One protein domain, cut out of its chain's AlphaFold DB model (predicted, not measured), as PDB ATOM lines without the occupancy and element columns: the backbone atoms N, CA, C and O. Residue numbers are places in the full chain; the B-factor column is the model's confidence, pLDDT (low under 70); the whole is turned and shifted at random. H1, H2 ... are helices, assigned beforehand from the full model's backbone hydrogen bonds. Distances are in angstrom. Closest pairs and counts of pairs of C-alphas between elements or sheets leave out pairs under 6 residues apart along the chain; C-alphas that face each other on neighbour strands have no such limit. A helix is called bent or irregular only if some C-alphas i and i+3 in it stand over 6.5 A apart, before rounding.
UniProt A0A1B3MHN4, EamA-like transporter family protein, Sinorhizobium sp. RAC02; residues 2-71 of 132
ATOM      1  N   TRP A   2     156.080 129.057 137.597       33.81
ATOM      2  CA  TRP A   2     156.435 127.988 136.641       33.81
ATOM      3  C   TRP A   2     157.735 127.236 136.992       33.81
ATOM      4  O   TRP A   2     157.754 126.008 136.980       33.81
ATOM      5  N   VAL A   3     158.782 127.942 137.442       48.44
ATOM      6  CA  VAL A   3     160.044 127.324 137.913       48.44
ATOM      7  C   VAL A   3     159.827 126.376 139.092       48.44
ATOM      8  O   VAL A   3     160.416 125.308 139.123       48.44
ATOM      9  N   THR A   4     158.946 126.704 140.039       51.81
ATOM     10  CA  THR A   4     158.689 125.855 141.216       51.81
ATOM     11  C   THR A   4     157.973 124.544 140.879       51.81
ATOM     12  O   THR A   4     158.141 123.564 141.599       51.81
ATOM     13  N   ILE A   5     157.192 124.510 139.792       55.34
ATOM     14  CA  ILE A   5     156.516 123.296 139.303       55.34
ATOM     15  C   ILE A   5     157.507 122.439 138.503       55.34
ATOM     16  O   ILE A   5     157.633 121.243 138.761       55.34
ATOM     17  N   ILE A   6     158.277 123.059 137.603       56.53
ATOM     18  CA  ILE A   6     159.270 122.380 136.755       56.53
ATOM     19  C   ILE A   6     160.453 121.851 137.587       56.53
ATOM     20  O   ILE A   6     160.852 120.701 137.424       56.53
ATOM     21  N   ALA A   7     160.959 122.632 138.547       52.78
ATOM     22  CA  ALA A   7     162.047 122.220 139.440       52.78
ATOM     23  C   ALA A   7     161.644 121.069 140.378       52.78
ATOM     24  O   ALA A   7     162.481 120.240 140.717       52.78
ATOM     25  N   LYS A   8     160.363 120.969 140.767       50.03
ATOM     26  CA  LYS A   8     159.845 119.798 141.497       50.03
ATOM     27  C   LYS A   8     159.685 118.560 140.607       50.03
ATOM     28  O   LYS A   8     159.734 117.446 141.126       50.03
ATOM     29  N   GLY A   9     159.481 118.745 139.301       54.84
ATOM     30  CA  GLY A   9     159.366 117.663 138.318       54.84
ATOM     31  C   GLY A   9     160.712 117.087 137.862       54.84
ATOM     32  O   GLY A   9     160.797 115.900 137.559       54.84
ATOM     33  N   LEU A  10     161.779 117.891 137.870       57.03
ATOM     34  CA  LEU A  10     163.133 117.497 137.466       57.03
ATOM     35  C   LEU A  10     163.920 116.912 138.648       57.03
ATOM     36  O   LEU A  10     164.823 117.539 139.203       57.03
ATOM     37  N   LYS A  11     163.582 115.681 139.047       50.84
ATOM     38  CA  LYS A  11     164.378 114.929 140.029       50.84
ATOM     39  C   LYS A  11     165.768 114.635 139.444       50.84
ATOM     40  O   LYS A  11     165.885 113.806 138.551       50.84
ATOM     41  N   GLY A  12     166.804 115.306 139.953       60.88
ATOM     42  CA  GLY A  12     168.212 115.024 139.626       60.88
ATOM     43  C   GLY A  12     169.016 116.197 139.055       60.88
ATOM     44  O   GLY A  12     170.234 116.083 138.961       60.88
ATOM     45  N   ILE A  13     168.377 117.324 138.720       64.81
ATOM     46  CA  ILE A  13     169.072 118.534 138.250       64.81
ATOM     47  C   ILE A  13     169.191 119.533 139.402       64.81
ATOM     48  O   ILE A  13     168.198 119.945 140.000       64.81
ATOM     49  N   THR A  14     170.422 119.928 139.715       68.19
ATOM     50  CA  THR A  14     170.706 120.958 140.722       68.19
ATOM     51  C   THR A  14     170.331 122.340 140.181       68.19
ATOM     52  O   THR A  14     170.437 122.611 138.985       68.19
ATOM     53  N   GLY A  15     169.905 123.248 141.057       68.25
ATOM     54  CA  GLY A  15     169.515 124.607 140.668       68.25
ATOM     55  C   GLY A  15     170.500 125.363 139.755       68.25
ATOM     56  O   GLY A  15     170.064 125.961 138.767       68.25
ATOM     57  N   PRO A  16     171.823 125.297 140.003       72.31
ATOM     58  CA  PRO A  16     172.827 125.893 139.121       72.31
ATOM     59  C   PRO A  16     172.825 125.320 137.697       72.31
ATOM     60  O   PRO A  16     172.988 126.066 136.735       72.31
ATOM     61  N   GLN A  17     172.591 124.014 137.537       74.81
ATOM     62  CA  GLN A  17     172.504 123.379 136.217       74.81
ATOM     63  C   GLN A  17     171.274 123.867 135.446       74.81
ATOM     64  O   GLN A  17     171.364 124.125 134.247       74.81
ATOM     65  N   LEU A  18     170.141 124.058 136.129       74.50
ATOM     66  CA  LEU A  18     168.936 124.609 135.508       74.50
ATOM     67  C   LEU A  18     169.153 126.058 135.044       74.50
ATOM     68  O   LEU A  18     168.748 126.414 133.939       74.50
ATOM     69  N   ALA A  19     169.837 126.873 135.854       75.75
ATOM     70  CA  ALA A  19     170.200 128.240 135.483       75.75
ATOM     71  C   ALA A  19     171.144 128.273 134.268       75.75
ATOM     72  O   ALA A  19     170.959 129.093 133.370       75.75
ATOM     73  N   LEU A  20     172.105 127.344 134.196       79.62
ATOM     74  CA  LEU A  20     173.023 127.226 133.063       79.62
ATOM     75  C   LEU A  20     172.284 126.866 131.768       79.62
ATOM     76  O   LEU A  20     172.475 127.529 130.751       79.62
ATOM     77  N   VAL A  21     171.394 125.869 131.815       83.44
ATOM     78  CA  VAL A  21     170.554 125.494 130.665       83.44
ATOM     79  C   VAL A  21     169.686 126.674 130.224       83.44
ATOM     80  O   VAL A  21     169.632 126.978 129.035       83.44
ATOM     81  N   GLN A  22     169.063 127.388 131.165       81.50
ATOM     82  CA  GLN A  22     168.257 128.569 130.860       81.50
ATOM     83  C   GLN A  22     169.086 129.680 130.195       81.50
ATOM     84  O   GLN A  22     168.625 130.272 129.219       81.50
ATOM     85  N   CYS A  23     170.303 129.953 130.678       83.06
ATOM     86  CA  CYS A  23     171.208 130.927 130.062       83.06
ATOM     87  C   CYS A  23     171.606 130.518 128.642       83.06
ATOM     88  O   CYS A  23     171.547 131.349 127.739       83.06
ATOM     89  N   LEU A  24     171.963 129.249 128.424       86.69
ATOM     90  CA  LEU A  24     172.329 128.738 127.100       86.69
ATOM     91  C   LEU A  24     171.159 128.829 126.117       86.69
ATOM     92  O   LEU A  24     171.325 129.340 125.011       86.69
ATOM     93  N   CYS A  25     169.961 128.411 126.531       87.50
ATOM     94  CA  CYS A  25     168.753 128.595 125.730       87.50
ATOM     95  C   CYS A  25     168.505 130.080 125.439       87.50
ATOM     96  O   CYS A  25     168.208 130.428 124.302       87.50
ATOM     97  N   GLY A  26     168.669 130.956 126.434       84.38
ATOM     98  CA  GLY A  26     168.536 132.402 126.273       84.38
ATOM     99  C   GLY A  26     169.480 132.971 125.213       84.38
ATOM    100  O   GLY A  26     169.025 133.722 124.359       84.38
ATOM    101  N   ILE A  27     170.754 132.562 125.206       85.69
ATOM    102  CA  ILE A  27     171.740 132.967 124.186       85.69
ATOM    103  C   ILE A  27     171.279 132.541 122.788       85.69
ATOM    104  O   ILE A  27     171.271 133.356 121.866       85.69
ATOM    105  N   VAL A  28     170.849 131.285 122.639       87.25
ATOM    106  CA  VAL A  28     170.379 130.748 121.354       87.25
ATOM    107  C   VAL A  28     169.134 131.496 120.879       87.25
ATOM    108  O   VAL A  28     169.123 132.006 119.763       87.25
ATOM    109  N   PHE A  29     168.107 131.636 121.719       86.06
ATOM    110  CA  PHE A  29     166.879 132.338 121.339       86.06
ATOM    111  C   PHE A  29     167.117 133.813 121.044       86.06
ATOM    112  O   PHE A  29     166.566 134.337 120.080       86.06
ATOM    113  N   MET A  30     167.956 134.477 121.837       81.88
ATOM    114  CA  MET A  30     168.272 135.877 121.608       81.88
ATOM    115  C   MET A  30     168.997 136.048 120.268       81.88
ATOM    116  O   MET A  30     168.618 136.928 119.501       81.88
ATOM    117  N   SER A  31     169.932 135.153 119.921       79.56
ATOM    118  CA  SER A  31     170.640 135.183 118.630       79.56
ATOM    119  C   SER A  31     169.722 135.080 117.406       79.56
ATOM    120  O   SER A  31     170.063 135.602 116.350       79.56
ATOM    121  N   LEU A  32     168.542 134.467 117.550       81.88
ATOM    122  CA  LEU A  32     167.560 134.325 116.469       81.88
ATOM    123  C   LEU A  32     166.688 135.573 116.265       81.88
ATOM    124  O   LEU A  32     166.066 135.712 115.216       81.88
ATOM    125  N   VAL A  33     166.608 136.455 117.265       80.50
ATOM    126  CA  VAL A  33     165.686 137.607 117.287       80.50
ATOM    127  C   VAL A  33     166.433 138.943 117.199       80.50
ATOM    128  O   VAL A  33     165.808 139.972 116.944       80.50
ATOM    129  N   VAL A  34     167.761 138.954 117.379       76.81
ATOM    130  CA  VAL A  34     168.565 140.179 117.257       76.81
ATOM    131  C   VAL A  34     168.426 140.765 115.837       76.81
ATOM    132  O   VAL A  34     168.795 140.102 114.866       76.81
ATOM    133  N   PRO A  35     167.930 142.011 115.692       72.69
ATOM    134  CA  PRO A  35     167.908 142.703 114.408       72.69
ATOM    135  C   PRO A  35     169.333 142.900 113.880       72.69
ATOM    136  O   PRO A  35     170.237 143.209 114.654       72.69
ATOM    137  N   ALA A  36     169.528 142.797 112.563       68.12
ATOM    138  CA  ALA A  36     170.815 143.016 111.892       68.12
ATOM    139  C   ALA A  36     171.222 144.510 111.832       68.12
ATOM    140  O   ALA A  36     171.505 145.050 110.765       68.12
ATOM    141  N   GLY A  37     171.191 145.203 112.971       68.00
ATOM    142  CA  GLY A  37     171.685 146.569 113.134       68.00
ATOM    143  C   GLY A  37     173.058 146.595 113.816       68.00
ATOM    144  O   GLY A  37     173.456 145.602 114.428       68.00
ATOM    145  N   PRO A  38     173.799 147.714 113.740       61.84
ATOM    146  CA  PRO A  38     175.040 147.865 114.488       61.84
ATOM    147  C   PRO A  38     174.749 147.814 115.996       61.84
ATOM    148  O   PRO A  38     174.132 148.718 116.557       61.84
ATOM    149  N   LEU A  39     175.178 146.734 116.659       69.50
ATOM    150  CA  LEU A  39     175.190 146.642 118.120       69.50
ATOM    151  C   LEU A  39     176.446 147.331 118.657       69.50
ATOM    152  O   LEU A  39     177.432 146.685 119.010       69.50
ATOM    153  N   GLU A  40     176.411 148.655 118.733       77.44
ATOM    154  CA  GLU A  40     177.419 149.399 119.487       77.44
ATOM    155  C   GLU A  40     177.045 149.386 120.971       77.44
ATOM    156  O   GLU A  40     176.283 150.218 121.462       77.44
ATOM    157  N   VAL A  41     177.559 148.386 121.689       79.88
ATOM    158  CA  VAL A  41     177.412 148.295 123.144       79.88
ATOM    159  C   VAL A  41     178.568 149.045 123.802       79.88
ATOM    160  O   VAL A  41     179.731 148.662 123.674       79.88
ATOM    161  N   SER A  42     178.249 150.109 124.533       85.62
ATOM    162  CA  SER A  42     179.222 150.904 125.288       85.62
ATOM    163  C   SER A  42     179.863 150.096 126.427       85.62
ATOM    164  O   SER A  42     179.248 149.192 126.997       85.62
ATOM    165  N   SER A  43     181.083 150.460 126.832       85.56
ATOM    166  CA  SER A  43     181.786 149.856 127.976       85.56
ATOM    167  C   SER A  43     180.976 149.917 129.280       85.56
ATOM    168  O   SER A  43     181.002 148.977 130.074       85.56
ATOM    169  N   VAL A  44     180.186 150.976 129.479       89.94
ATOM    170  CA  VAL A  44     179.289 151.112 130.640       89.94
ATOM    171  C   VAL A  44     178.128 150.115 130.572       89.94
ATOM    172  O   VAL A  44     177.747 149.538 131.588       89.94
ATOM    173  N   GLN A  45     177.582 149.867 129.379       86.06
ATOM    174  CA  GLN A  45     176.497 148.900 129.184       86.06
ATOM    175  C   GLN A  45     176.982 147.468 129.434       86.06
ATOM    176  O   GLN A  45     176.278 146.690 130.074       86.06
ATOM    177  N   TRP A  46     178.219 147.143 129.038       89.94
ATOM    178  CA  TRP A  46     178.875 145.891 129.427       89.94
ATOM    179  C   TRP A  46     179.021 145.747 130.945       89.94
ATOM    180  O   TRP A  46     178.774 144.666 131.480       89.94
ATOM    181  N   GLY A  47     179.343 146.838 131.649       91.06
ATOM    182  CA  GLY A  47     179.347 146.872 133.113       91.06
ATOM    183  C   GLY A  47     177.984 146.506 133.711       91.06
ATOM    184  O   GLY A  47     177.902 145.638 134.578       91.06
ATOM    185  N   TRP A  48     176.898 147.089 133.197       87.38
ATOM    186  CA  TRP A  48     175.539 146.755 133.637       87.38
ATOM    187  C   TRP A  48     175.145 145.306 133.331       87.38
ATOM    188  O   TRP A  48     174.549 144.649 134.189       87.38
ATOM    189  N   PHE A  49     175.521 144.774 132.164       87.25
ATOM    190  CA  PHE A  49     175.312 143.358 131.844       87.25
ATOM    191  C   PHE A  49     176.073 142.437 132.796       87.25
ATOM    192  O   PHE A  49     175.511 141.439 133.248       87.25
ATOM    193  N   ALA A  50     177.312 142.778 133.158       88.25
ATOM    194  CA  ALA A  50     178.079 142.015 134.136       88.25
ATOM    195  C   ALA A  50     177.412 142.038 135.521       88.25
ATOM    196  O   ALA A  50     177.306 140.994 136.162       88.25
ATOM    197  N   VAL A  51     176.888 143.186 135.965       92.00
ATOM    198  CA  VAL A  51     176.167 143.296 137.246       92.00
ATOM    199  C   VAL A  51     174.882 142.463 137.232       92.00
ATOM    200  O   VAL A  51     174.670 141.641 138.124       92.00
ATOM    201  N   ILE A  52     174.034 142.608 136.211       87.88
ATOM    202  CA  ILE A  52     172.780 141.841 136.120       87.88
ATOM    203  C   ILE A  52     173.046 140.337 135.923       87.88
ATOM    204  O   ILE A  52     172.343 139.498 136.487       87.88
ATOM    205  N   GLY A  53     174.072 139.968 135.159       85.75
ATOM    206  CA  GLY A  53     174.431 138.574 134.909       85.75
ATOM    207  C   GLY A  53     175.077 137.905 136.122       85.75
ATOM    208  O   GLY A  53     174.565 136.913 136.634       85.75
ATOM    209  N   VAL A  54     176.187 138.453 136.612       85.62
ATOM    210  CA  VAL A  54     176.991 137.826 137.671       85.62
ATOM    211  C   VAL A  54     176.365 138.038 139.041       85.62
ATOM    212  O   VAL A  54     176.183 137.072 139.777       85.62
ATOM    213  N   VAL A  55     176.016 139.278 139.393       87.94
ATOM    214  CA  VAL A  55     175.520 139.595 140.741       87.94
ATOM    215  C   VAL A  55     174.060 139.180 140.868       87.94
ATOM    216  O   VAL A  55     173.728 138.356 141.720       87.94
ATOM    217  N   HIS A  56     173.194 139.713 140.006       83.00
ATOM    218  CA  HIS A  56     171.754 139.492 140.133       83.00
ATOM    219  C   HIS A  56     171.331 138.083 139.697       83.00
ATOM    220  O   HIS A  56     170.575 137.434 140.408       83.00
ATOM    221  N   THR A  57     171.808 137.573 138.558       83.19
ATOM    222  CA  THR A  57     171.361 136.261 138.053       83.19
ATOM    223  C   THR A  57     172.179 135.116 138.642       83.19
ATOM    224  O   THR A  57     171.601 134.156 139.130       83.19
ATOM    225  N   GLY A  58     173.510 135.206 138.658       80.44
ATOM    226  CA  GLY A  58     174.375 134.156 139.205       80.44
ATOM    227  C   GLY A  58     174.369 134.110 140.733       80.44
ATOM    228  O   GLY A  58     173.976 133.106 141.332       80.44
ATOM    229  N   GLY A  59     174.788 135.207 141.368       82.81
ATOM    230  CA  GLY A  59     174.997 135.300 142.813       82.81
ATOM    231  C   GLY A  59     173.721 135.085 143.622       82.81
ATOM    232  O   GLY A  59     173.688 134.229 144.508       82.81
ATOM    233  N   VAL A  60     172.641 135.801 143.286       82.69
ATOM    234  CA  VAL A  60     171.352 135.631 143.981       82.69
ATOM    235  C   VAL A  60     170.806 134.215 143.790       82.69
ATOM    236  O   VAL A  60     170.280 133.650 144.744       82.69
ATOM    237  N   TYR A  61     170.951 133.602 142.607       76.06
ATOM    238  CA  TYR A  61     170.424 132.251 142.378       76.06
ATOM    239  C   TYR A  61     171.225 131.187 143.124       76.06
ATOM    240  O   TYR A  61     170.622 130.259 143.658       76.06
ATOM    241  N   MET A  62     172.553 131.312 143.215       74.81
ATOM    242  CA  MET A  62     173.359 130.424 144.061       74.81
ATOM    243  C   MET A  62     172.881 130.463 145.517       74.81
ATOM    244  O   MET A  62     172.640 129.411 146.109       74.81
ATOM    245  N   LEU A  63     172.670 131.667 146.058       78.25
ATOM    246  CA  LEU A  63     172.165 131.851 147.418       78.25
ATOM    247  C   LEU A  63     170.745 131.290 147.577       78.25
ATOM    248  O   LEU A  63     170.433 130.620 148.559       78.25
ATOM    249  N   LEU A  64     169.887 131.537 146.585       74.31
ATOM    250  CA  LEU A  64     168.510 131.065 146.563       74.31
ATOM    251  C   LEU A  64     168.454 129.539 146.565       74.31
ATOM    252  O   LEU A  64     167.691 128.973 147.335       74.31
ATOM    253  N   TYR A  65     169.254 128.858 145.746       69.62
ATOM    254  CA  TYR A  65     169.252 127.396 145.697       69.62
ATOM    255  C   TYR A  65     169.813 126.746 146.965       69.62
ATOM    256  O   TYR A  65     169.331 125.675 147.328       69.62
ATOM    257  N   ASP A  66     170.748 127.389 147.671       70.38
ATOM    258  CA  ASP A  66     171.187 126.923 148.995       70.38
ATOM    259  C   ASP A  66     170.128 127.169 150.090       70.38
ATOM    260  O   ASP A  66     169.948 126.356 151.003       70.38
ATOM    261  N   ALA A  67     169.387 128.275 149.994       69.62
ATOM    262  CA  ALA A  67     168.354 128.639 150.961       69.62
ATOM    263  C   ALA A  67     167.012 127.926 150.721       69.62
ATOM    264  O   ALA A  67     166.272 127.683 151.672       69.62
ATOM    265  N   LEU A  68     166.689 127.568 149.474       68.50
ATOM    266  CA  LEU A  68     165.401 126.996 149.066       68.50
ATOM    267  C   LEU A  68     165.012 125.733 149.856       68.50
ATOM    268  O   LEU A  68     163.875 125.679 150.324       68.50
ATOM    269  N   PRO A  69     165.905 124.745 150.074       65.88
ATOM    270  CA  PRO A  69     165.600 123.575 150.902       65.88
ATOM    271  C   PRO A  69     165.329 123.914 152.376       65.88
ATOM    272  O   PRO A  69     164.658 123.153 153.067       65.88
ATOM    273  N   LYS A  70     165.851 125.049 152.857       66.88
ATOM    274  CA  LYS A  70     165.758 125.521 154.249       66.88
ATOM    275  C   LYS A  70     164.560 126.460 154.461       66.88
ATOM    276  O   LYS A  70     164.259 126.832 155.594       66.88
ATOM    277  N   LEU A  71     163.872 126.854 153.386       70.06
ATOM    278  CA  LEU A  71     162.816 127.857 153.415       70.06
ATOM    279  C   LEU A  71     161.436 127.214 153.610       70.06
ATOM    280  O   LEU A  71     160.980 126.410 152.796       70.06
TER     281      LEU A  71
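This is residues 2 to 71 of the 132 residues of the protein "EamA-like transporter family protein" of Sinorhizobium sp. RAC02 (UniProt A0A1B3MHN4). The long helix H3 and the shorter H2 make an open V, a helical hairpin whose arms meet at residues 15 to 19 of H2 and 61 to 65 of H3, while residues 34 to 42 link the spread ends. The short helix H1 lies at the end where the arms meet, near the first residue of H2. The printed part has 70 residues with three named helices, in the order H1, H2, H3, and no named strand; the class is all helix. It is loose, with a radius of gyration of the C-alphas of 15.3 A, and elongated, spanning 45 by 24 by 16 A.

H3 is residues 43 to 70, 39.2 A from first to last C-alpha, from (181.786, 149.856, 127.976) to (165.758, 125.521, 154.249). It is irregular, but only just: C-alphas 66 and 69 are 6.8 A apart. H2 is residues 15 to 33, 27.0 A long. H1 is residues 2 to 9, 10.9 A long, beginning at C-alpha 2 (156.435, 127.988, 136.641).

H3 touches H2 with residues 61 to 65 alone, and H2 touches H3 with residues 15 to 19 alone; their closest C-alphas, of Gly 15 and Tyr 65, are 5.8 A apart. They run opposite ways at a shallow tilt of 34 degrees, only just short of steep. H1 and H2 are close but not clearly touching, with the closest C-alphas, of Ala 7 and Gly 15, 7.9 A apart. These two run opposite ways at a steep tilt of 50 degrees. H1 and H3 are apart. O i to N i+4 pairs are within hydrogen-bond range in 3 of 4 cases in H1, 14 of 15 in H2 and 19 of 24 in H3.

The two C-alphas farthest apart, of Gly 37 and Lys 70, are 46.6 A apart. Residues 24 to 50 stand free, of which 24 to 33 belong to H2 and 43 to 50 to H3. The printed part has no cut; the link from H1 to H2 is tight and that from H2 to H3 is short. The mean pLDDT of the printed part is 74.9, with values under 70 at residues 2 to 15, 36 to 39, 65 and 67 to 70.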